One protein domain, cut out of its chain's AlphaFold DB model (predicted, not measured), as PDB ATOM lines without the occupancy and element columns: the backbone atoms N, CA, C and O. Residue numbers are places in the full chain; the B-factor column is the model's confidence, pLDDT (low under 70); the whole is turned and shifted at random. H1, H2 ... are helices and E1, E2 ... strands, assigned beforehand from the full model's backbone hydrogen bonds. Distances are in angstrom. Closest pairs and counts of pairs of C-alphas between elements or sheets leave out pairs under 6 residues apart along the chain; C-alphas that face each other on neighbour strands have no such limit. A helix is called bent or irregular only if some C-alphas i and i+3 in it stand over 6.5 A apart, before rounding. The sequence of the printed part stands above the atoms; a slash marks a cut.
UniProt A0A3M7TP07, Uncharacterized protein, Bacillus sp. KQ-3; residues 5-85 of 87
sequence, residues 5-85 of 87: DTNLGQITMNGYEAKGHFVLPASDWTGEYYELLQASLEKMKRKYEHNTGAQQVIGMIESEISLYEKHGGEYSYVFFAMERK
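This is residues 5 to 85 of the 87 residues of an uncharacterized protein of Bacillus sp. KQ-3 (UniProt A0A3M7TP07). Picture a long helical hairpin, H2 and H3, joined at its open end to a small two-stranded sheet, E1 and E2, with the short helix H1 over one face of the sheet; the hairpin and the sheet meet like the arms of an open V. The chain leaves the sheet by E1, goes out along H2, turns at the far end of the hairpin and comes back along H3 to E2, so that the sheet is made before and after the helical arm. The printed part has 81 residues with three named helices and two named strands, in the order H1, E1, H2, H3, E2; the sheet has the order E1 - E2 and is antiparallel, and the class is mixed, helices and strands. The whole is only just extended, close to loose, with a radius of gyration of the C-alphas of 17.7 A and spans of 54 by 24 by 18 A, the helical arm and the sheet following each other along the length.

Start at the sheet and find C-alpha 16 at (20.147, 68.044, 39.363); from there strand E1, residues 16 to 23, runs 19.4 A to C-alpha 23. E1 bends by 65 degrees at residue 19. Its partner E2 is residues 78 to 84, 18.8 A long, and you find its last C-alpha, of Arg 84, at (20.229, 68.014, 34.891). Near the sheet look for H1, residues 5 to 13, which measures 12.3 A. The longest helix by residues is H2, residues 27 to 47, which runs 29.1 A from C-alpha 27 at (21.119, 39.497, 46.770). H2 has a kink of 35 degrees near residue 34, and it is only just irregular: C-alphas 31 and 34 are 6.6 A apart. The return helix is H3, residues 52 to 71, 28.3 A long.

Begin with E1 and E2, which are antiparallel neighbours with 165 degrees between their directions. Look at C-alphas 18 and 82, which face each other at 4.6 A, and at C-alphas 23 and 78, which face each other at 4.4 A. In the backbone, N 17 and O 83 are within hydrogen-bond range at 2.8 A, and so are N 79 and O 22 at 2.9 A. Now go to H1: its closest C-alpha pair with E1 is that of Ile 11 and Ala 18, 6.7 A apart. With E2 its closest C-alphas are those of Ile 11 and Met 82, at 7.8 A. H1 is apart from H2 and from H3. Farther out, H2 and H3 form a helical hairpin: they touch, with 7 pairs of C-alphas within 8 A, the closest being those of Leu 41 and Ile 58 at 6.4 A. Their lines stand at a shallow tilt of 25 degrees, and they run opposite ways. H3 is apart from E1, and H2 is apart from E2. In H1 and H3 every O i to N i+4 pair is within hydrogen-bond range; in H2 it is 10 of 17.

The two C-alphas farthest apart are those of His 50, between H2 and H3, and Lys 85, the last printed residue, at 53.9 A. By contrast, the first and last printed C-alphas, of Asp 5 and Lys 85, are 19.2 A apart. The links from H1 to E1, from E1 to H2 and from H2 to H3 are tight, the link from H3 to E2 is short with 6 residues, and no link is long. The printed part has no cut. Its mean pLDDT is 95.7, and no printed residue of this model is under 70.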
ATOM      1  N   ASP A   5      19.263  60.661  52.297       97.44
ATOM      2  CA  ASP A   5      18.828  62.062  52.361       97.44
ATOM      3  C   ASP A   5      19.979  63.049  52.153       97.44
ATOM      4  O   ASP A   5      19.838  64.025  51.413       97.44
ATOM      5  N   THR A   6      21.146  62.785  52.752       98.00
ATOM      6  CA  THR A   6      22.340  63.607  52.518       98.00
ATOM      7  C   THR A   6      22.727  63.597  51.038       98.00
ATOM      8  O   THR A   6      23.007  64.660  50.479       98.00
ATOM      9  N   ASN A   7      22.700  62.433  50.382       97.62
ATOM     10  CA  ASN A   7      23.007  62.329  48.956       97.62
ATOM     11  C   ASN A   7      21.951  63.039  48.091       97.62
ATOM     12  O   ASN A   7      22.318  63.776  47.180       97.62
ATOM     13  N   LEU A   8      20.655  62.913  48.396       97.75
ATOM     14  CA  LEU A   8      19.583  63.639  47.693       97.75
ATOM     15  C   LEU A   8      19.735  65.165  47.810       97.75
ATOM     16  O   LEU A   8      19.536  65.897  46.831       97.75
ATOM     17  N   GLY A   9      20.146  65.649  48.985       97.38
ATOM     18  CA  GLY A   9      20.500  67.051  49.190       97.38
ATOM     19  C   GLY A   9      21.663  67.484  48.294       97.38
ATOM     20  O   GLY A   9      21.574  68.509  47.617       97.38
ATOM     21  N   GLN A  10      22.725  66.675  48.220       97.62
ATOM     22  CA  GLN A  10      23.865  66.937  47.335       97.62
ATOM     23  C   GLN A  10      23.462  66.959  45.856       97.62
ATOM     24  O   GLN A  10      23.887  67.862  45.138       97.62
ATOM     25  N   ILE A  11      22.609  66.037  45.407       97.12
ATOM     26  CA  ILE A  11      22.090  66.005  44.030       97.12
ATOM     27  C   ILE A  11      21.414  67.338  43.687       97.12
ATOM     28  O   ILE A  11      21.743  67.967  42.679       97.12
ATOM     29  N   THR A  12      20.541  67.812  44.576       95.94
ATOM     30  CA  THR A  12      19.806  69.070  44.384       95.94
ATOM     31  C   THR A  12      20.740  70.282  44.357       95.94
ATOM     32  O   THR A  12      20.639  71.119  43.459       95.94
ATOM     33  N   MET A  13      21.687  70.367  45.299       96.75
ATOM     34  CA  MET A  13      22.660  71.470  45.369       96.75
ATOM     35  C   MET A  13      23.555  71.563  44.127       96.75
ATOM     36  O   MET A  13      24.024  72.647  43.792       96.75
ATOM     37  N   ASN A  14      23.773  70.450  43.428       96.50
ATOM     38  CA  ASN A  14      24.602  70.395  42.225       96.50
ATOM     39  C   ASN A  14      23.809  70.619  40.922       96.50
ATOM     40  O   ASN A  14      24.320  70.338  39.839       96.50
ATOM     41  N   GLY A  15      22.573  71.129  41.001       96.75
ATOM     42  CA  GLY A  15      21.775  71.491  39.824       96.75
ATOM     43  C   GLY A  15      21.087  70.306  39.140       96.75
ATOM     44  O   GLY A  15      20.731  70.394  37.964       96.75
ATOM     45  N   TYR A  16      20.891  69.200  39.857       97.88
ATOM     46  CA  TYR A  16      20.147  68.044  39.363       97.88
ATOM     47  C   TYR A  16      18.802  67.901  40.073       97.88
ATOM     48  O   TYR A  16      18.600  68.336  41.205       97.88
ATOM     49  N   GLU A  17      17.867  67.251  39.395       96.81
ATOM     50  CA  GLU A  17      16.640  66.729  39.971       96.81
ATOM     51  C   GLU A  17      16.773  65.219  40.166       96.81
ATOM     52  O   GLU A  17      17.075  64.499  39.214       96.81
ATOM     53  N   ALA A  18      16.524  64.726  41.379       96.75
ATOM     54  CA  ALA A  18      16.427  63.293  41.626       96.75
ATOM     55  C   ALA A  18      15.086  62.770  41.087       96.75
ATOM     56  O   ALA A  18      14.026  63.115  41.606       96.75
ATOM     57  N   LYS A  19      15.130  61.926  40.055       97.69
ATOM     58  CA  LYS A  19      13.943  61.279  39.468       97.69
ATOM     59  C   LYS A  19      13.529  60.014  40.208       97.69
ATOM     60  O   LYS A  19      12.389  59.580  40.101       97.69
ATOM     61  N   GLY A  20      14.448  59.430  40.964       97.38
ATOM     62  CA  GLY A  20      14.192  58.266  41.795       97.38
ATOM     63  C   GLY A  20      15.483  57.699  42.356       97.38
ATOM     64  O   GLY A  20      16.579  58.035  41.900       97.38
ATOM     65  N   HIS A  21      15.346  56.836  43.352       97.81
ATOM     66  CA  HIS A  21      16.451  56.058  43.884       97.81
ATOM     67  C   HIS A  21      15.939  54.735  44.444       97.81
ATOM     68  O   HIS A  21      14.765  54.620  44.798       97.81
ATOM     69  N   PHE A  22      16.822  53.750  44.539       97.19
ATOM     70  CA  PHE A  22      16.546  52.511  45.255       97.19
ATOM     71  C   PHE A  22      17.829  51.976  45.886       97.19
ATOM     72  O   PHE A  22      18.926  52.147  45.348       97.19
ATOM     73  N   VAL A  23      17.678  51.350  47.050       96.25
ATOM     74  CA  VAL A  23      18.756  50.611  47.710       96.25
ATOM     75  C   VAL A  23      18.918  49.284  46.979       96.25
ATOM     76  O   VAL A  23      17.919  48.612  46.717       96.25
ATOM     77  N   LEU A  24      20.152  48.913  46.637       94.31
ATOM     78  CA  LEU A  24      20.409  47.615  46.019       94.31
ATOM     79  C   LEU A  24      20.018  46.499  47.000       94.31
ATOM     80  O   LEU A  24      20.377  46.586  48.185       94.31
ATOM     81  N   PRO A  25      19.284  45.472  46.539       92.88
ATOM     82  CA  PRO A  25      18.912  44.341  47.372       92.88
ATOM     83  C   PRO A  25      20.158  43.582  47.839       92.88
ATOM     84  O   PRO A  25      21.172  43.527  47.149       92.88
ATOM     85  N   ALA A  26      20.070  42.938  49.005       91.88
ATOM     86  CA  ALA A  26      21.183  42.166  49.562       91.88
ATOM     87  C   ALA A  26      21.673  41.044  48.623       91.88
ATOM     88  O   ALA A  26      22.853  40.707  48.621       91.88
ATOM     89  N   SER A  27      20.784  40.509  47.778       91.50
ATOM     90  CA  SER A  27      21.119  39.497  46.770       91.50
ATOM     91  C   SER A  27      22.174  39.959  45.765       91.50
ATOM     92  O   SER A  27      22.957  39.131  45.304       91.50
ATOM     93  N   ASP A  28      22.224  41.261  45.458       91.94
ATOM     94  CA  ASP A  28      23.208  41.829  44.527       91.94
ATOM     95  C   ASP A  28      24.630  41.776  45.106       91.94
ATOM     96  O   ASP A  28      25.609  41.838  44.366       91.94
ATOM     97  N   TRP A  29      24.748  41.628  46.428       94.25
ATOM     98  CA  TRP A  29      26.017  41.499  47.129       94.25
ATOM     99  C   TRP A  29      26.395  40.048  47.395       94.25
ATOM    100  O   TRP A  29      27.542  39.676  47.172       94.25
ATOM    101  N   THR A  30      25.472  39.217  47.887       88.06
ATOM    102  CA  THR A  30      25.835  37.876  48.371       88.06
ATOM    103  C   THR A  30      26.070  36.885  47.232       88.06
ATOM    104  O   THR A  30      27.123  36.262  47.212       88.06
ATOM    105  N   GLY A  31      25.169  36.786  46.246       82.88
ATOM    106  CA  GLY A  31      25.245  35.740  45.210       82.88
ATOM    107  C   GLY A  31      26.177  36.068  44.040       82.88
ATOM    108  O   GLY A  31      27.014  35.265  43.643       82.88
ATOM    109  N   GLU A  32      26.060  37.276  43.491       83.31
ATOM    110  CA  GLU A  32      26.730  37.639  42.231       83.31
ATOM    111  C   GLU A  32      28.028  38.435  42.433       83.31
ATOM    112  O   GLU A  32      28.753  38.703  41.474       83.31
ATOM    113  N   TYR A  33      28.350  38.815  43.673       94.06
ATOM    114  CA  TYR A  33      29.539  39.610  43.974       94.06
ATOM    115  C   TYR A  33      30.455  38.926  44.991       94.06
ATOM    116  O   TYR A  33      31.522  38.434  44.616       94.06
ATOM    117  N   TYR A  34      30.057  38.849  46.262       95.88
ATOM    118  CA  TYR A  34      30.929  38.366  47.331       95.88
ATOM    119  C   TYR A  34      31.202  36.860  47.259       95.88
ATOM    120  O   TYR A  34      32.348  36.466  47.468       95.88
ATOM    121  N   GLU A  35      30.236  36.022  46.872       93.19
ATOM    122  CA  GLU A  35      30.487  34.588  46.650       93.19
ATOM    123  C   GLU A  35      31.531  34.343  45.540       93.19
ATOM    124  O   GLU A  35      32.504  33.601  45.732       93.19
ATOM    125  N   LEU A  36      31.391  35.016  44.390       95.19
ATOM    126  CA  LEU A  36      32.346  34.914  43.275       95.19
ATOM    127  C   LEU A  36      33.725  35.480  43.641       95.19
ATOM    128  O   LEU A  36      34.768  34.936  43.240       95.19
ATOM    129  N   LEU A  37      33.742  36.565  44.418       96.19
ATOM    130  CA  LEU A  37      34.964  37.190  44.900       96.19
ATOM    131  C   LEU A  37      35.694  36.277  45.887       96.19
ATOM    132  O   LEU A  37      36.881  36.024  45.684       96.19
ATOM    133  N   GLN A  38      35.002  35.694  46.870       96.25
ATOM    134  CA  GLN A  38      35.587  34.760  47.837       96.25
ATOM    135  C   GLN A  38      36.233  33.561  47.128       96.25
ATOM    136  O   GLN A  38      37.393  33.223  47.385       96.25
ATOM    137  N   ALA A  39      35.541  32.966  46.150       95.44
ATOM    138  CA  ALA A  39      36.091  31.871  45.349       95.44
ATOM    139  C   ALA A  39      37.357  32.278  44.568       95.44
ATOM    140  O   ALA A  39      38.268  31.465  44.353       95.44
ATOM    141  N   SER A  40      37.430  33.537  44.134       96.50
ATOM    142  CA  SER A  40      38.602  34.096  43.457       96.50
ATOM    143  C   SER A  40      39.754  34.344  44.433       96.50
ATOM    144  O   SER A  40      40.892  33.980  44.125       96.50
ATOM    145  N   LEU A  41      39.476  34.877  45.625       97.25
ATOM    146  CA  LEU A  41      40.474  35.113  46.672       97.25
ATOM    147  C   LEU A  41      41.163  33.818  47.099       97.25
ATOM    148  O   LEU A  41      42.388  33.793  47.201       97.25
ATOM    149  N   GLU A  42      40.428  32.715  47.218       96.56
ATOM    150  CA  GLU A  42      41.018  31.409  47.535       96.56
ATOM    151  C   GLU A  42      42.049  30.948  46.492       96.56
ATOM    152  O   GLU A  42      43.095  30.383  46.827       96.56
ATOM    153  N   LYS A  43      41.804  31.215  45.204       97.31
ATOM    154  CA  LYS A  43      42.785  30.942  44.138       97.31
ATOM    155  C   LYS A  43      43.986  31.884  44.241       97.31
ATOM    156  O   LYS A  43      45.123  31.450  44.046       97.31
ATOM    157  N   MET A  44      43.743  33.151  44.563       97.19
ATOM    158  CA  MET A  44      44.780  34.176  44.691       97.19
ATOM    159  C   MET A  44      45.699  33.920  45.890       97.19
ATOM    160  O   MET A  44      46.912  34.055  45.740       97.19
ATOM    161  N   LYS A  45      45.167  33.459  47.029       97.00
ATOM    162  CA  LYS A  45      45.960  33.086  48.213       97.00
ATOM    163  C   LYS A  45      47.056  32.089  47.872       97.00
ATOM    164  O   LYS A  45      48.206  32.316  48.232       97.00
ATOM    165  N   ARG A  46      46.706  31.034  47.126       96.69
ATOM    166  CA  ARG A  46      47.658  30.011  46.665       96.69
ATOM    167  C   ARG A  46      48.653  30.574  45.657       96.69
ATOM    168  O   ARG A  46      49.845  30.330  45.761       96.69
ATOM    169  N   LYS A  47      48.172  31.354  44.684       97.94
ATOM    170  CA  LYS A  47      49.027  31.942  43.642       97.94
ATOM    171  C   LYS A  47      50.078  32.907  44.208       97.94
ATOM    172  O   LYS A  47      51.153  33.036  43.630       97.94
ATOM    173  N   TYR A  48      49.759  33.593  45.301       97.50
ATOM    174  CA  TYR A  48      50.577  34.654  45.884       97.50
ATOM    175  C   TYR A  48      51.008  34.356  47.325       97.50
ATOM    176  O   TYR A  48      51.184  35.281  48.117       97.50
ATOM    177  N   GLU A  49      51.189  33.085  47.684       96.38
ATOM    178  CA  GLU A  49      51.463  32.646  49.064       96.38
ATOM    179  C   GLU A  49      52.680  33.331  49.716       96.38
ATOM    180  O   GLU A  49      52.671  33.619  50.909       96.38
ATOM    181  N   HIS A  50      53.703  33.671  48.928       97.50
ATOM    182  CA  HIS A  50      54.929  34.319  49.409       97.50
ATOM    183  C   HIS A  50      54.992  35.826  49.127       97.50
ATOM    184  O   HIS A  50      56.009  36.466  49.396       97.50
ATOM    185  N   ASN A  51      53.927  36.418  48.581       98.31
ATOM    186  CA  ASN A  51      53.859  37.855  48.329       98.31
ATOM    187  C   ASN A  51      53.065  38.542  49.445       98.31
ATOM    188  O   ASN A  51      51.836  38.537  49.450       98.31
ATOM    189  N   THR A  52      53.781  39.168  50.375       97.44
ATOM    190  CA  THR A  52      53.193  39.818  51.555       97.44
ATOM    191  C   THR A  52      52.199  40.924  51.202       97.44
ATOM    192  O   THR A  52      51.140  40.997  51.817       97.44
ATOM    193  N   GLY A  53      52.485  41.740  50.183       98.31
ATOM    194  CA  GLY A  53      51.573  42.796  49.734       98.31
ATOM    195  C   GLY A  53      50.268  42.238  49.163       98.31
ATOM    196  O   GLY A  53      49.188  42.736  49.466       98.31
ATOM    197  N   ALA A  54      50.347  41.149  48.396       97.81
ATOM    198  CA  ALA A  54      49.160  40.472  47.882       97.81
ATOM    199  C   ALA A  54      48.328  39.845  49.011       97.81
ATOM    200  O   ALA A  54      47.108  39.994  49.011       97.81
ATOM    201  N   GLN A  55      48.967  39.205  49.997       97.94
ATOM    202  CA  GLN A  55      48.269  38.637  51.159       97.94
ATOM    203  C   GLN A  55      47.558  39.714  51.991       97.94
ATOM    204  O   GLN A  55      46.442  39.490  52.454       97.94
ATOM    205  N   GLN A  56      48.154  40.903  52.135       98.19
ATOM    206  CA  GLN A  56      47.508  42.036  52.802       98.19
ATOM    207  C   GLN A  56      46.240  42.484  52.070       98.19
ATOM    208  O   GLN A  56      45.198  42.647  52.700       98.19
ATOM    209  N   VAL A  57      46.305  42.647  50.743       98.12
ATOM    210  CA  VAL A  57      45.131  43.021  49.935       98.12
ATOM    211  C   VAL A  57      44.036  41.965  50.021       98.12
ATOM    212  O   VAL A  57      42.879  42.317  50.227       98.12
ATOM    213  N   ILE A  58      44.396  40.684  49.932       98.19
ATOM    214  CA  ILE A  58      43.444  39.583  50.105       98.19
ATOM    215  C   ILE A  58      42.754  39.686  51.470       98.19
ATOM    216  O   ILE A  58      41.530  39.735  51.517       98.19
ATOM    217  N   GLY A  59      43.516  39.805  52.562       98.00
ATOM    218  CA  GLY A  59      42.951  39.889  53.910       98.00
ATOM    219  C   GLY A  59      42.044  41.106  54.131       98.00
ATOM    220  O   GLY A  59      41.056  41.009  54.859       98.00
ATOM    221  N   MET A  60      42.328  42.242  53.480       98.12
ATOM    222  CA  MET A  60      41.437  43.410  53.511       98.12
ATOM    223  C   MET A  60      40.089  43.116  52.844       98.12
ATOM    224  O   MET A  60      39.054  43.459  53.409       98.12
ATOM    225  N   ILE A  61      40.092  42.452  51.685       97.81
ATOM    226  CA  ILE A  61      38.856  42.110  50.967       97.81
ATOM    227  C   ILE A  61      38.052  41.066  51.756       97.81
ATOM    228  O   ILE A  61      36.841  41.195  51.887       97.81
ATOM    229  N   GLU A  62      38.708  40.070  52.353       97.56
ATOM    230  CA  GLU A  62      38.024  39.097  53.219       97.56
ATOM    231  C   GLU A  62      37.403  39.747  54.458       97.56
ATOM    232  O   GLU A  62      36.309  39.376  54.884       97.56
ATOM    233  N   SER A  63      38.077  40.754  55.017       97.62
ATOM    234  CA  SER A  63      37.532  41.537  56.129       97.62
ATOM    235  C   SER A  63      36.298  42.338  55.703       97.62
ATOM    236  O   SER A  63      35.354  42.453  56.482       97.62
ATOM    237  N   GLU A  64      36.278  42.868  54.477       96.38
ATOM    238  CA  GLU A  64      35.107  43.546  53.907       96.38
ATOM    239  C   GLU A  64      33.928  42.580  53.718       96.38
ATOM    240  O   GLU A  64      32.816  42.897  54.141       96.38
ATOM    241  N   ILE A  65      34.178  41.390  53.159       96.06
ATOM    242  CA  ILE A  65      33.164  40.334  52.996       96.06
ATOM    243  C   ILE A  65      32.548  39.983  54.355       96.06
ATOM    244  O   ILE A  65      31.328  40.029  54.513       96.06
ATOM    245  N   SER A  66      33.381  39.732  55.371       96.12
ATOM    246  CA  SER A  66      32.903  39.406  56.721       96.12
ATOM    247  C   SER A  66      32.124  40.556  57.371       96.12
ATOM    248  O   SER A  66      31.131  40.333  58.070       96.12
ATOM    249  N   LEU A  67      32.545  41.803  57.135       95.62
ATOM    250  CA  LEU A  67      31.817  42.978  57.609       95.62
ATOM    251  C   LEU A  67      30.414  43.032  56.994       95.62
ATOM    252  O   LEU A  67      29.448  43.272  57.720       95.62
ATOM    253  N   TYR A  68      30.298  42.761  55.693       95.44
ATOM    254  CA  TYR A  68      29.013  42.747  55.003       95.44
ATOM    255  C   TYR A  68      28.114  41.598  55.465       95.44
ATOM    256  O   TYR A  68      26.934  41.816  55.718       95.44
ATOM    257  N   GLU A  69      28.648  40.395  55.675       92.75
ATOM    258  CA  GLU A  69      27.869  39.275  56.228       92.75
ATOM    259  C   GLU A  69      27.254  39.612  57.594       92.75
ATOM    260  O   GLU A  69      26.132  39.202  57.901       92.75
ATOM    261  N   LYS A  70      27.972  40.387  58.417       94.81
ATOM    262  CA  LYS A  70      27.531  40.754  59.766       94.81
ATOM    263  C   LYS A  70      26.622  41.988  59.801       94.81
ATOM    264  O   LYS A  70      25.731  42.052  60.645       94.81
ATOM    265  N   HIS A  71      26.865  42.963  58.929       94.56
ATOM    266  CA  HIS A  71      26.262  44.299  58.998       94.56
ATOM    267  C   HIS A  71      25.625  44.766  57.677       94.56
ATOM    268  O   HIS A  71      25.244  45.927  57.556       94.56
ATOM    269  N   GLY A  72      25.448  43.888  56.688       89.94
ATOM    270  CA  GLY A  72      24.937  44.230  55.351       89.94
ATOM    271  C   GLY A  72      23.494  44.752  55.315       89.94
ATOM    272  O   GLY A  72      23.043  45.257  54.293       89.94
ATOM    273  N   GLY A  73      22.763  44.674  56.432       89.31
ATOM    274  CA  GLY A  73      21.467  45.339  56.606       89.31
ATOM    275  C   GLY A  73      21.561  46.813  57.025       89.31
ATOM    276  O   GLY A  73      20.561  47.524  56.978       89.31
ATOM    277  N   GLU A  74      22.740  47.281  57.443       92.88
ATOM    278  CA  GLU A  74      22.968  48.642  57.951       92.88
ATOM    279  C   GLU A  74      23.525  49.585  56.874       92.88
ATOM    280  O   GLU A  74      23.442  50.808  57.005       92.88
ATOM    281  N   TYR A  75      24.090  49.035  55.797       93.38
ATOM    282  CA  TYR A  75      24.633  49.789  54.674       93.38
ATOM    283  C   TYR A  75      24.523  48.996  53.371       93.38
ATOM    284  O   TYR A  75      24.589  47.773  53.351       93.38
ATOM    285  N   SER A  76      24.371  49.709  52.258       94.44
ATOM    286  CA  SER A  76      24.362  49.128  50.915       94.44
ATOM    287  C   SER A  76      24.688  50.220  49.896       94.44
ATOM    288  O   SER A  76      24.894  51.390  50.243       94.44
ATOM    289  N   TYR A  77      24.729  49.845  48.626       95.06
ATOM    290  CA  TYR A  77      24.748  50.787  47.520       95.06
ATOM    291  C   TYR A  77      23.339  51.294  47.236       95.06
ATOM    292  O   TYR A  77      22.341  50.603  47.447       95.06
ATOM    293  N   VAL A  78      23.268  52.525  46.743       97.06
ATOM    294  CA  VAL A  78      22.014  53.178  46.372       97.06
ATOM    295  C   VAL A  78      22.182  53.727  44.970       97.06
ATOM    296  O   VAL A  78      23.109  54.494  44.702       97.06
ATOM    297  N   PHE A  79      21.293  53.318  44.073       97.88
ATOM    298  CA  PHE A  79      21.250  53.846  42.722       97.88
ATOM    299  C   PHE A  79      20.391  55.109  42.703       97.88
ATOM    300  O   PHE A  79      19.287  55.100  43.244       97.88
ATOM    301  N   PHE A  80      20.867  56.174  42.057       98.06
ATOM    302  CA  PHE A  80      20.136  57.434  41.897       98.06
ATOM    303  C   PHE A  80      19.958  57.748  40.411       98.06
ATOM    304  O   PHE A  80      20.937  57.905  39.682       98.06
ATOM    305  N   ALA A  81      18.711  57.891  39.968       98.06
ATOM    306  CA  ALA A  81      18.385  58.413  38.647       98.06
ATOM    307  C   ALA A  81      18.217  59.933  38.741       98.06
ATOM    308  O   ALA A  81      17.443  60.429  39.564       98.06
ATOM    309  N   MET A  82      18.950  60.680  37.914       97.56
ATOM    310  CA  MET A  82      19.048  62.136  38.011       97.56
ATOM    311  C   MET A  82      18.919  62.795  36.642       97.56
ATOM    312  O   MET A  82      19.449  62.289  35.654       97.56
ATOM    313  N   GLU A  83      18.270  63.954  36.599       97.62
ATOM    314  CA  GLU A  83      18.190  64.807  35.412       97.62
ATOM    315  C   GLU A  83      18.848  66.156  35.698       97.62
ATOM    316  O   GLU A  83      18.661  66.730  36.770       97.62
ATOM    317  N   ARG A  84      19.636  66.680  34.754       95.94
ATOM    318  CA  ARG A  84      20.229  68.014  34.891       95.94
ATOM    319  C   ARG A  84      19.149  69.076  34.708       95.94
ATOM    320  O   ARG A  84      18.481  69.092  33.678       95.94
ATOM    321  N   LYS A  85      19.037  70.007  35.658       89.31
ATOM    322  CA  LYS A  85      18.224  71.208  35.471       89.31
ATOM    323  C   LYS A  85      19.005  72.196  34.612       89.31
ATOM    324  O   LYS A  85      20.074  72.659  35.002       89.31
TER     325      LYS A  85